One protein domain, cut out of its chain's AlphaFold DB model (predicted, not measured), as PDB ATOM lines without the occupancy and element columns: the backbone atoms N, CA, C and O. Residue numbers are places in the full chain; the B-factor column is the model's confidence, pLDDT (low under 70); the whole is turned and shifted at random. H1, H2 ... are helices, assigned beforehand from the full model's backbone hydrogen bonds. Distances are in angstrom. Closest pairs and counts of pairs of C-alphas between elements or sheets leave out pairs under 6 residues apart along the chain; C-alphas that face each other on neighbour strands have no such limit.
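This is residues 451 to 526 of the 843 residues of an uncharacterized protein of Mucor circinelloides f. circinelloides (strain 1006PhL) (UniProt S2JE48). A helical hairpin of two long helices, H3 and H2, lies side by side with opposite directions, and the very short helix H1 packs on H3. The two helices of the hairpin touch over a part of each alone, residues 482 to 486 of H2 and 505 to 509 of H3, and long links without named elements loop from H1 to H2 and from H2 to H3. The printed part has 76 residues with three named helices, H1, H2 and H3 in that order, and no named strand; its class is all helix, with 36 residues, under half, in named elements. The whole is compact, with a radius of gyration of the C-alphas of 13.1 A, and spans 41 by 30 by 18 A.

The longest helix, H3, residues 501 to 518, touches H2, residues 474 to 487, and the two form a helical hairpin. Their lines stand at a shallow tilt of 11 degrees, opposite ways. H3 touches H2 with residues 505 to 509 alone, and H2 touches H3 with residues 482 to 486 alone; the closest C-alphas, those of Ile 485 and Arg 505, are 6.3 A apart. H3 also touches H1, residues 451 to 454, with residues 508 to 515 alone; the closest C-alphas are those of Leu 452 and Met 512, at 6.0 A. H1 and H2 are apart. Every O i to N i+4 pair is within hydrogen-bond range in H2 and H3; H1 is too short for such a pair, and its one O i to N i+3 pair is not within range.

H3 measures 25.5 A from C-alpha 501 at (139.997, 116.753, 161.040) to C-alpha 518 at (142.803, 140.880, 168.732). H2 measures 20.0 A from C-alpha 474 to C-alpha 487. H1 begins with C-alpha 451 at (133.706, 133.191, 170.345) and measures 5.7 A.

The two C-alphas farthest apart, those of His 470 and Leu 497, are 41.1 A apart. The links H1 to H2, 19 residues, and H2 to H3, 13 residues, are long. The printed part has no cut. Mean pLDDT of the printed part is 86.8, and residues 495 to 499 are under 70.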
ATOM      1  N   ALA A 451     132.958 132.280 171.197       92.94
ATOM      2  CA  ALA A 451     133.706 133.191 170.345       92.94
ATOM      3  C   ALA A 451     134.502 132.450 169.256       92.94
ATOM      4  O   ALA A 451     134.515 132.884 168.104       92.94
ATOM      5  N   LEU A 452     135.121 131.315 169.594       93.00
ATOM      6  CA  LEU A 452     135.963 130.546 168.682       93.00
ATOM      7  C   LEU A 452     135.170 129.842 167.578       93.00
ATOM      8  O   LEU A 452     135.609 129.835 166.429       93.00
ATOM      9  N   PHE A 453     134.036 129.225 167.912       89.50
ATOM     10  CA  PHE A 453     133.276 128.400 166.968       89.50
ATOM     11  C   PHE A 453     132.186 129.186 166.240       89.50
ATOM     12  O   PHE A 453     132.019 129.015 165.034       89.50
ATOM     13  N   PHE A 454     131.494 130.095 166.932       88.81
ATOM     14  CA  PHE A 454     130.395 130.871 166.351       88.81
ATOM     15  C   PHE A 454     130.827 132.268 165.882       88.81
ATOM     16  O   PHE A 454     130.183 132.854 165.011       88.81
ATOM     17  N   GLY A 455     131.957 132.791 166.374       86.88
ATOM     18  CA  GLY A 455     132.527 134.068 165.919       86.88
ATOM     19  C   GLY A 455     133.184 134.019 164.534       86.88
ATOM     20  O   GLY A 455     133.469 135.066 163.953       86.88
ATOM     21  N   VAL A 456     133.387 132.822 163.971       82.81
ATOM     22  CA  VAL A 456     133.956 132.619 162.625       82.81
ATOM     23  C   VAL A 456     133.000 133.081 161.524       82.81
ATOM     24  O   VAL A 456     133.440 133.520 160.457       82.81
ATOM     25  N   TYR A 457     131.690 132.992 161.764       80.94
ATOM     26  CA  TYR A 457     130.690 133.318 160.758       80.94
ATOM     27  C   TYR A 457     130.541 134.835 160.632       80.94
ATOM     28  O   TYR A 457     129.883 135.487 161.440       80.94
ATOM     29  N   ASN A 458     131.158 135.417 159.600       78.19
ATOM     30  CA  ASN A 458     131.174 136.869 159.399       78.19
ATOM     31  C   ASN A 458     129.776 137.498 159.293       78.19
ATOM     32  O   ASN A 458     129.634 138.671 159.654       78.19
ATOM     33  N   GLU A 459     128.787 136.738 158.812       82.19
ATOM     34  CA  GLU A 459     127.393 137.180 158.679       82.19
ATOM     35  C   GLU A 459     126.583 137.012 159.975       82.19
ATOM     36  O   GLU A 459     125.445 137.477 160.040       82.19
ATOM     37  N   SER A 460     127.151 136.374 161.009       87.31
ATOM     38  CA  SER A 460     126.506 136.299 162.318       87.31
ATOM     39  C   SER A 460     126.268 137.720 162.828       87.31
ATOM     40  O   SER A 460     127.183 138.556 162.793       87.31
ATOM     41  N   PRO A 461     125.054 138.030 163.312       91.69
ATOM     42  CA  PRO A 461     124.766 139.345 163.852       91.69
ATOM     43  C   PRO A 461     125.350 139.538 165.252       91.69
ATOM     44  O   PRO A 461     125.300 140.654 165.770       91.69
ATOM     45  N   LEU A 462     125.877 138.469 165.860       94.44
ATOM     46  CA  LEU A 462     126.407 138.479 167.212       94.44
ATOM     47  C   LEU A 462     127.882 138.881 167.245       94.44
ATOM     48  O   LEU A 462     128.676 138.565 166.359       94.44
ATOM     49  N   GLN A 463     128.239 139.570 168.317       93.44
ATOM     50  CA  GLN A 463     129.599 139.807 168.754       93.44
ATOM     51  C   GLN A 463     129.840 138.999 170.030       93.44
ATOM     52  O   GLN A 463     128.977 138.940 170.900       93.44
ATOM     53  N   PHE A 464     131.035 138.422 170.153       93.12
ATOM     54  CA  PHE A 464     131.450 137.644 171.321       93.12
ATOM     55  C   PHE A 464     132.578 138.379 172.056       93.12
ATOM     56  O   PHE A 464     133.756 138.092 171.817       93.12
ATOM     57  N   PRO A 465     132.251 139.398 172.874       90.56
ATOM     58  CA  PRO A 465     133.254 140.064 173.690       90.56
ATOM     59  C   PRO A 465     133.763 139.098 174.765       90.56
ATOM     60  O   PRO A 465     132.979 138.522 175.515       90.56
ATOM     61  N   LEU A 466     135.079 138.931 174.841       91.06
ATOM     62  CA  LEU A 466     135.745 138.156 175.881       91.06
ATOM     63  C   LEU A 466     136.285 139.128 176.930       91.06
ATOM     64  O   LEU A 466     137.336 139.742 176.755       91.06
ATOM     65  N   THR A 467     135.538 139.297 178.016       85.06
ATOM     66  CA  THR A 467     135.940 140.118 179.162       85.06
ATOM     67  C   THR A 467     136.444 139.229 180.286       85.06
ATOM     68  O   THR A 467     135.745 138.305 180.694       85.06
ATOM     69  N   VAL A 468     137.639 139.526 180.799       85.06
ATOM     70  CA  VAL A 468     138.209 138.810 181.947       85.06
ATOM     71  C   VAL A 468     137.640 139.398 183.229       85.06
ATOM     72  O   VAL A 468     137.832 140.580 183.521       85.06
ATOM     73  N   GLU A 469     136.947 138.566 183.988       80.44
ATOM     74  CA  GLU A 469     136.388 138.908 185.291       80.44
ATOM     75  C   GLU A 469     137.318 138.467 186.431       80.44
ATOM     76  O   GLU A 469     138.332 137.791 186.240       80.44
ATOM     77  N   HIS A 470     137.016 138.901 187.658       70.06
ATOM     78  CA  HIS A 470     137.830 138.545 188.818       70.06
ATOM     79  C   HIS A 470     137.845 137.023 189.042       70.06
ATOM     80  O   HIS A 470     136.796 136.382 189.085       70.06
ATOM     81  N   HIS A 471     139.043 136.473 189.269       79.31
ATOM     82  CA  HIS A 471     139.294 135.049 189.545       79.31
ATOM     83  C   HIS A 471     139.150 134.092 188.350       79.31
ATOM     84  O   HIS A 471     138.975 132.896 188.559       79.31
ATOM     85  N   GLU A 472     139.241 134.584 187.116       88.94
ATOM     86  CA  GLU A 472     139.345 133.736 185.921       88.94
ATOM     87  C   GLU A 472     140.808 133.446 185.563       88.94
ATOM     88  O   GLU A 472     141.614 134.371 185.438       88.94
ATOM     89  N   ASP A 473     141.151 132.172 185.352       92.06
ATOM     90  CA  ASP A 473     142.440 131.778 184.780       92.06
ATOM     91  C   ASP A 473     142.311 131.571 183.265       92.06
ATOM     92  O   ASP A 473     142.043 130.477 182.762       92.06
ATOM     93  N   VAL A 474     142.535 132.655 182.520       94.50
ATOM     94  CA  VAL A 474     142.530 132.655 181.047       94.50
ATOM     95  C   VAL A 474     143.500 131.613 180.482       94.50
ATOM     96  O   VAL A 474     143.193 130.971 179.479       94.50
ATOM     97  N   GLY A 475     144.667 131.434 181.110       94.69
ATOM     98  CA  GLY A 475     145.681 130.495 180.648       94.69
ATOM     99  C   GLY A 475     145.195 129.056 180.728       94.69
ATOM    100  O   GLY A 475     145.264 128.335 179.734       94.69
ATOM    101  N   SER A 476     144.646 128.664 181.877       94.81
ATOM    102  CA  SER A 476     144.082 127.324 182.074       94.81
ATOM    103  C   SER A 476     142.909 127.055 181.125       94.81
ATOM    104  O   SER A 476     142.931 126.054 180.412       94.81
ATOM    105  N   ALA A 477     141.966 127.992 180.984       95.62
ATOM    106  CA  ALA A 477     140.842 127.848 180.050       95.62
ATOM    107  C   ALA A 477     141.285 127.651 178.587       95.62
ATOM    108  O   ALA A 477     140.740 126.807 177.870       95.62
ATOM    109  N   VAL A 478     142.287 128.415 178.137       96.69
ATOM    110  CA  VAL A 478     142.847 128.293 176.783       96.69
ATOM    111  C   VAL A 478     143.527 126.939 176.595       96.69
ATOM    112  O   VAL A 478     143.353 126.313 175.546       96.69
ATOM    113  N   MET A 479     144.287 126.464 177.584       96.31
ATOM    114  CA  MET A 479     144.963 125.167 177.504       96.31
ATOM    115  C   MET A 479     143.981 123.993 177.555       96.31
ATOM    116  O   MET A 479     144.164 123.024 176.817       96.31
ATOM    117  N   ASP A 480     142.912 124.093 178.340       95.19
ATOM    118  CA  ASP A 480     141.851 123.086 178.398       95.19
ATOM    119  C   ASP A 480     141.114 122.978 177.062       95.19
ATOM    120  O   ASP A 480     141.000 121.884 176.506       95.19
ATOM    121  N   LEU A 481     140.695 124.110 176.483       95.31
ATOM    122  CA  LEU A 481     140.075 124.121 175.156       95.31
ATOM    123  C   LEU A 481     141.038 123.608 174.075       95.31
ATOM    124  O   LEU A 481     140.652 122.826 173.208       95.31
ATOM    125  N   THR A 482     142.316 123.986 174.156       94.69
ATOM    126  CA  THR A 482     143.368 123.465 173.269       94.69
ATOM    127  C   THR A 482     143.463 121.940 173.356       94.69
ATOM    128  O   THR A 482     143.552 121.260 172.331       94.69
ATOM    129  N   ASN A 483     143.421 121.383 174.567       93.25
ATOM    130  CA  ASN A 483     143.457 119.943 174.781       93.25
ATOM    131  C   ASN A 483     142.221 119.243 174.213       93.25
ATOM    132  O   ASN A 483     142.377 118.205 173.578       93.25
ATOM    133  N   GLU A 484     141.028 119.818 174.357       92.06
ATOM    134  CA  GLU A 484     139.804 119.259 173.768       92.06
ATOM    135  C   GLU A 484     139.788 119.321 172.239       92.06
ATOM    136  O   GLU A 484     139.294 118.400 171.581       92.06
ATOM    137  N   ILE A 485     140.362 120.377 171.654       91.19
ATOM    138  CA  ILE A 485     140.565 120.468 170.204       91.19
ATOM    139  C   ILE A 485     141.557 119.390 169.745       91.19
ATOM    140  O   ILE A 485     141.350 118.739 168.716       91.19
ATOM    141  N   ARG A 486     142.617 119.160 170.531       89.00
ATOM    142  CA  ARG A 486     143.642 118.140 170.277       89.00
ATOM    143  C   ARG A 486     143.097 116.721 170.328       89.00
ATOM    144  O   ARG A 486     143.361 115.956 169.404       89.00
ATOM    145  N   THR A 487     142.339 116.375 171.363       86.50
ATOM    146  CA  THR A 487     141.738 115.043 171.534       86.50
ATOM    147  C   THR A 487     140.503 114.834 170.658       86.50
ATOM    148  O   THR A 487     140.078 113.699 170.463       86.50
ATOM    149  N   GLY A 488     139.917 115.906 170.116       83.25
ATOM    150  CA  GLY A 488     138.666 115.839 169.364       83.25
ATOM    151  C   GLY A 488     137.432 115.638 170.246       83.25
ATOM    152  O   GLY A 488     136.390 115.240 169.732       83.25
ATOM    153  N   THR A 489     137.534 115.886 171.556       86.44
ATOM    154  CA  THR A 489     136.403 115.774 172.493       86.44
ATOM    155  C   THR A 489     135.511 117.012 172.497       86.44
ATOM    156  O   THR A 489     134.390 116.941 172.998       86.44
ATOM    157  N   CYS A 490     135.968 118.129 171.920       85.88
ATOM    158  CA  CYS A 490     135.158 119.336 171.789       85.88
ATOM    159  C   CYS A 490     133.924 119.073 170.905       85.88
ATOM    160  O   CYS A 490     134.035 118.660 169.748       85.88
ATOM    161  N   SER A 491     132.733 119.331 171.448       83.06
ATOM    162  CA  SER A 491     131.445 119.039 170.803       83.06
ATOM    163  C   SER A 491     131.179 119.876 169.546       83.06
ATOM    164  O   SER A 491     130.417 119.438 168.682       83.06
ATOM    165  N   PHE A 492     131.820 121.043 169.440       84.69
ATOM    166  CA  PHE A 492     131.667 122.006 168.346       84.69
ATOM    167  C   PHE A 492     132.618 121.768 167.169       84.69
ATOM    168  O   PHE A 492     132.518 122.453 166.151       84.69
ATOM    169  N   LEU A 493     133.539 120.803 167.274       82.56
ATOM    170  CA  LEU A 493     134.399 120.455 166.149       82.56
ATOM    171  C   LEU A 493     133.586 119.794 165.018       82.56
ATOM    172  O   LEU A 493     132.772 118.905 165.287       82.56
ATOM    173  N   PRO A 494     133.834 120.163 163.745       74.38
ATOM    174  CA  PRO A 494     133.187 119.531 162.602       74.38
ATOM    175  C   PRO A 494     133.425 118.015 162.581       74.38
ATOM    176  O   PRO A 494     134.566 117.557 162.647       74.38
ATOM    177  N   LYS A 495     132.337 117.240 162.474       67.50
ATOM    178  CA  LYS A 495     132.366 115.764 162.416       67.50
ATOM    179  C   LYS A 495     132.258 115.205 160.988       67.50
ATOM    180  O   LYS A 495     132.406 114.000 160.802       67.50
ATOM    181  N   THR A 496     131.958 116.044 159.996       55.03
ATOM    182  CA  THR A 496     131.659 115.659 158.604       55.03
ATOM    183  C   THR A 496     132.865 115.785 157.659       55.03
ATOM    184  O   THR A 496     133.795 116.546 157.901       55.03
ATOM    185  N   LEU A 497     132.828 114.998 156.574       48.84
ATOM    186  CA  LEU A 497     133.936 114.611 155.679       48.84
ATOM    187  C   LEU A 497     134.519 115.702 154.752       48.84
ATOM    188  O   LEU A 497     135.499 115.423 154.066       48.84
ATOM    189  N   GLU A 498     133.948 116.907 154.680       48.94
ATOM    190  CA  GLU A 498     134.364 117.917 153.683       48.94
ATOM    191  C   GLU A 498     135.692 118.610 154.017       48.94
ATOM    192  O   GLU A 498     136.414 119.039 153.118       48.94
ATOM    193  N   ILE A 499     136.044 118.681 155.303       56.75
ATOM    194  CA  ILE A 499     137.315 119.223 155.791       56.75
ATOM    195  C   ILE A 499     137.972 118.139 156.629       56.75
ATOM    196  O   ILE A 499     137.342 117.575 157.525       56.75
ATOM    197  N   SER A 500     139.243 117.829 156.356       73.75
ATOM    198  CA  SER A 500     139.929 116.824 157.165       73.75
ATOM    199  C   SER A 500     139.996 117.293 158.629       73.75
ATOM    200  O   SER A 500     140.190 118.489 158.879       73.75
ATOM    201  N   PRO A 501     139.884 116.391 159.622       79.31
ATOM    202  CA  PRO A 501     139.997 116.753 161.040       79.31
ATOM    203  C   PRO A 501     141.267 117.556 161.371       79.31
ATOM    204  O   PRO A 501     141.288 118.370 162.287       79.31
ATOM    205  N   ILE A 502     142.332 117.357 160.596       84.31
ATOM    206  CA  ILE A 502     143.592 118.095 160.708       84.31
ATOM    207  C   ILE A 502     143.414 119.560 160.291       84.31
ATOM    208  O   ILE A 502     143.921 120.462 160.956       84.31
ATOM    209  N   GLU A 503     142.704 119.819 159.192       85.06
ATOM    210  CA  GLU A 503     142.493 121.177 158.694       85.06
ATOM    211  C   GLU A 503     141.584 121.999 159.603       85.06
ATOM    212  O   GLU A 503     141.882 123.175 159.832       85.06
ATOM    213  N   SER A 504     140.532 121.390 160.156       84.56
ATOM    214  CA  SER A 504     139.651 122.061 161.115       84.56
ATOM    215  C   SER A 504     140.398 122.396 162.406       84.56
ATOM    216  O   SER A 504     140.389 123.550 162.835       84.56
ATOM    217  N   ARG A 505     141.137 121.440 162.984       88.56
ATOM    218  CA  ARG A 505     141.937 121.678 164.194       88.56
ATOM    219  C   ARG A 505     143.027 122.733 163.975       88.56
ATOM    220  O   ARG A 505     143.157 123.638 164.795       88.56
ATOM    221  N   PHE A 506     143.741 122.694 162.843       90.56
ATOM    222  CA  PHE A 506     144.696 123.745 162.466       90.56
ATOM    223  C   PHE A 506     144.026 125.125 162.405       90.56
ATOM    224  O   PHE A 506     144.567 126.108 162.913       90.56
ATOM    225  N   TYR A 507     142.852 125.202 161.768       89.94
ATOM    226  CA  TYR A 507     142.109 126.448 161.622       89.94
ATOM    227  C   TYR A 507     141.709 127.027 162.981       89.94
ATOM    228  O   TYR A 507     142.048 128.178 163.259       89.94
ATOM    229  N   PHE A 508     141.049 126.240 163.836       90.81
ATOM    230  CA  PHE A 508     140.582 126.709 165.141       90.81
ATOM    231  C   PHE A 508     141.742 127.041 166.083       90.81
ATOM    232  O   PHE A 508     141.701 128.085 166.726       90.81
ATOM    233  N   GLN A 509     142.826 126.261 166.089       91.81
ATOM    234  CA  GLN A 509     144.004 126.579 166.902       91.81
ATOM    235  C   GLN A 509     144.635 127.922 166.496       91.81
ATOM    236  O   GLN A 509     144.946 128.762 167.343       91.81
ATOM    237  N   ASN A 510     144.785 128.161 165.189       91.62
ATOM    238  CA  ASN A 510     145.310 129.422 164.666       91.62
ATOM    239  C   ASN A 510     144.348 130.594 164.928       91.62
ATOM    240  O   ASN A 510     144.774 131.701 165.267       91.62
ATOM    241  N   HIS A 511     143.043 130.364 164.758       91.12
ATOM    242  CA  HIS A 511     142.020 131.383 164.960       91.12
ATOM    243  C   HIS A 511     141.905 131.794 166.431       91.12
ATOM    244  O   HIS A 511     141.842 132.988 166.710       91.12
ATOM    245  N   MET A 512     141.976 130.835 167.357       94.12
ATOM    246  CA  MET A 512     141.955 131.077 168.798       94.12
ATOM    247  C   MET A 512     143.065 132.036 169.216       94.12
ATOM    248  O   MET A 512     142.787 133.056 169.839       94.12
ATOM    249  N   TYR A 513     144.315 131.776 168.818       92.56
ATOM    250  CA  TYR A 513     145.416 132.664 169.197       92.56
ATOM    251  C   TYR A 513     145.292 134.058 168.568       92.56
ATOM    252  O   TYR A 513     145.557 135.066 169.225       92.56
ATOM    253  N   LYS A 514     144.831 134.137 167.311       91.69
ATOM    254  CA  LYS A 514     144.522 135.421 166.669       91.69
ATOM    255  C   LYS A 514     143.466 136.196 167.464       91.69
ATOM    256  O   LYS A 514     143.667 137.372 167.733       91.69
ATOM    257  N   MET A 515     142.379 135.541 167.864       92.06
ATOM    258  CA  MET A 515     141.301 136.149 168.642       92.06
ATOM    259  C   MET A 515     141.783 136.637 170.012       92.06
ATOM    260  O   MET A 515     141.461 137.758 170.396       92.06
ATOM    261  N   LEU A 516     142.591 135.840 170.720       93.62
ATOM    262  CA  LEU A 516     143.191 136.254 171.992       93.62
ATOM    263  C   LEU A 516     144.032 137.523 171.818       93.62
ATOM    264  O   LEU A 516     143.941 138.431 172.634       93.62
ATOM    265  N   LYS A 517     144.798 137.626 170.730       91.44
ATOM    266  CA  LYS A 517     145.587 138.823 170.420       91.44
ATOM    267  C   LYS A 517     144.719 140.026 170.042       91.44
ATOM    268  O   LYS A 517     144.952 141.124 170.541       91.44
ATOM    269  N   ASP A 518     143.719 139.824 169.185       91.12
ATOM    270  CA  ASP A 518     142.803 140.880 168.732       91.12
ATOM    271  C   ASP A 518     142.011 141.482 169.914       91.12
ATOM    272  O   ASP A 518     141.708 142.674 169.906       91.12
ATOM    273  N   GLN A 519     141.732 140.684 170.954       92.00
ATOM    274  CA  GLN A 519     141.059 141.114 172.189       92.00
ATOM    275  C   GLN A 519     142.021 141.434 173.356       92.00
ATOM    276  O   GLN A 519     141.569 141.632 174.479       92.00
ATOM    277  N   MET A 520     143.339 141.516 173.114       92.50
ATOM    278  CA  MET A 520     144.374 141.822 174.126       92.50
ATOM    279  C   MET A 520     144.407 140.861 175.333       92.50
ATOM    280  O   MET A 520     144.768 141.241 176.448       92.50
ATOM    281  N   LEU A 521     144.037 139.601 175.118       93.38
ATOM    282  CA  LEU A 521     144.025 138.542 176.127       93.38
ATOM    283  C   LEU A 521     145.298 137.691 176.127       93.38
ATOM    284  O   LEU A 521     145.550 136.952 177.077       93.38
ATOM    285  N   ASP A 522     146.141 137.808 175.100       91.81
ATOM    286  CA  ASP A 522     147.399 137.062 175.017       91.81
ATOM    287  C   ASP A 522     148.357 137.401 176.170       91.81
ATOM    288  O   ASP A 522     149.146 136.550 176.586       91.81
ATOM    289  N   GLN A 523     148.261 138.607 176.742       91.50
ATOM    290  CA  GLN A 523     149.036 139.044 177.910       91.50
ATOM    291  C   GLN A 523     148.824 138.188 179.168       91.50
ATOM    292  O   GLN A 523     149.725 138.130 180.002       91.50
ATOM    293  N   TYR A 524     147.686 137.496 179.284       93.06
ATOM    294  CA  TYR A 524     147.397 136.599 180.408       93.06
ATOM    295  C   TYR A 524     148.035 135.213 180.251       93.06
ATOM    296  O   TYR A 524     148.073 134.446 181.208       93.06
ATOM    297  N   LEU A 525     148.568 134.889 179.068       93.75
ATOM    298  CA  LEU A 525     149.262 133.628 178.821       93.75
ATOM    299  C   LEU A 525     150.726 133.708 179.257       93.75
ATOM    300  O   LEU A 525     151.463 134.611 178.837       93.75
ATOM    301  N   SER A 526     151.175 132.708 180.014       93.12
ATOM    302  CA  SER A 526     152.585 132.543 180.363       93.12
ATOM    303  C   SER A 526     153.441 132.289 179.113       93.12
ATOM    304  O   SER A 526     152.958 131.837 178.071       93.12
TER     305      SER A 526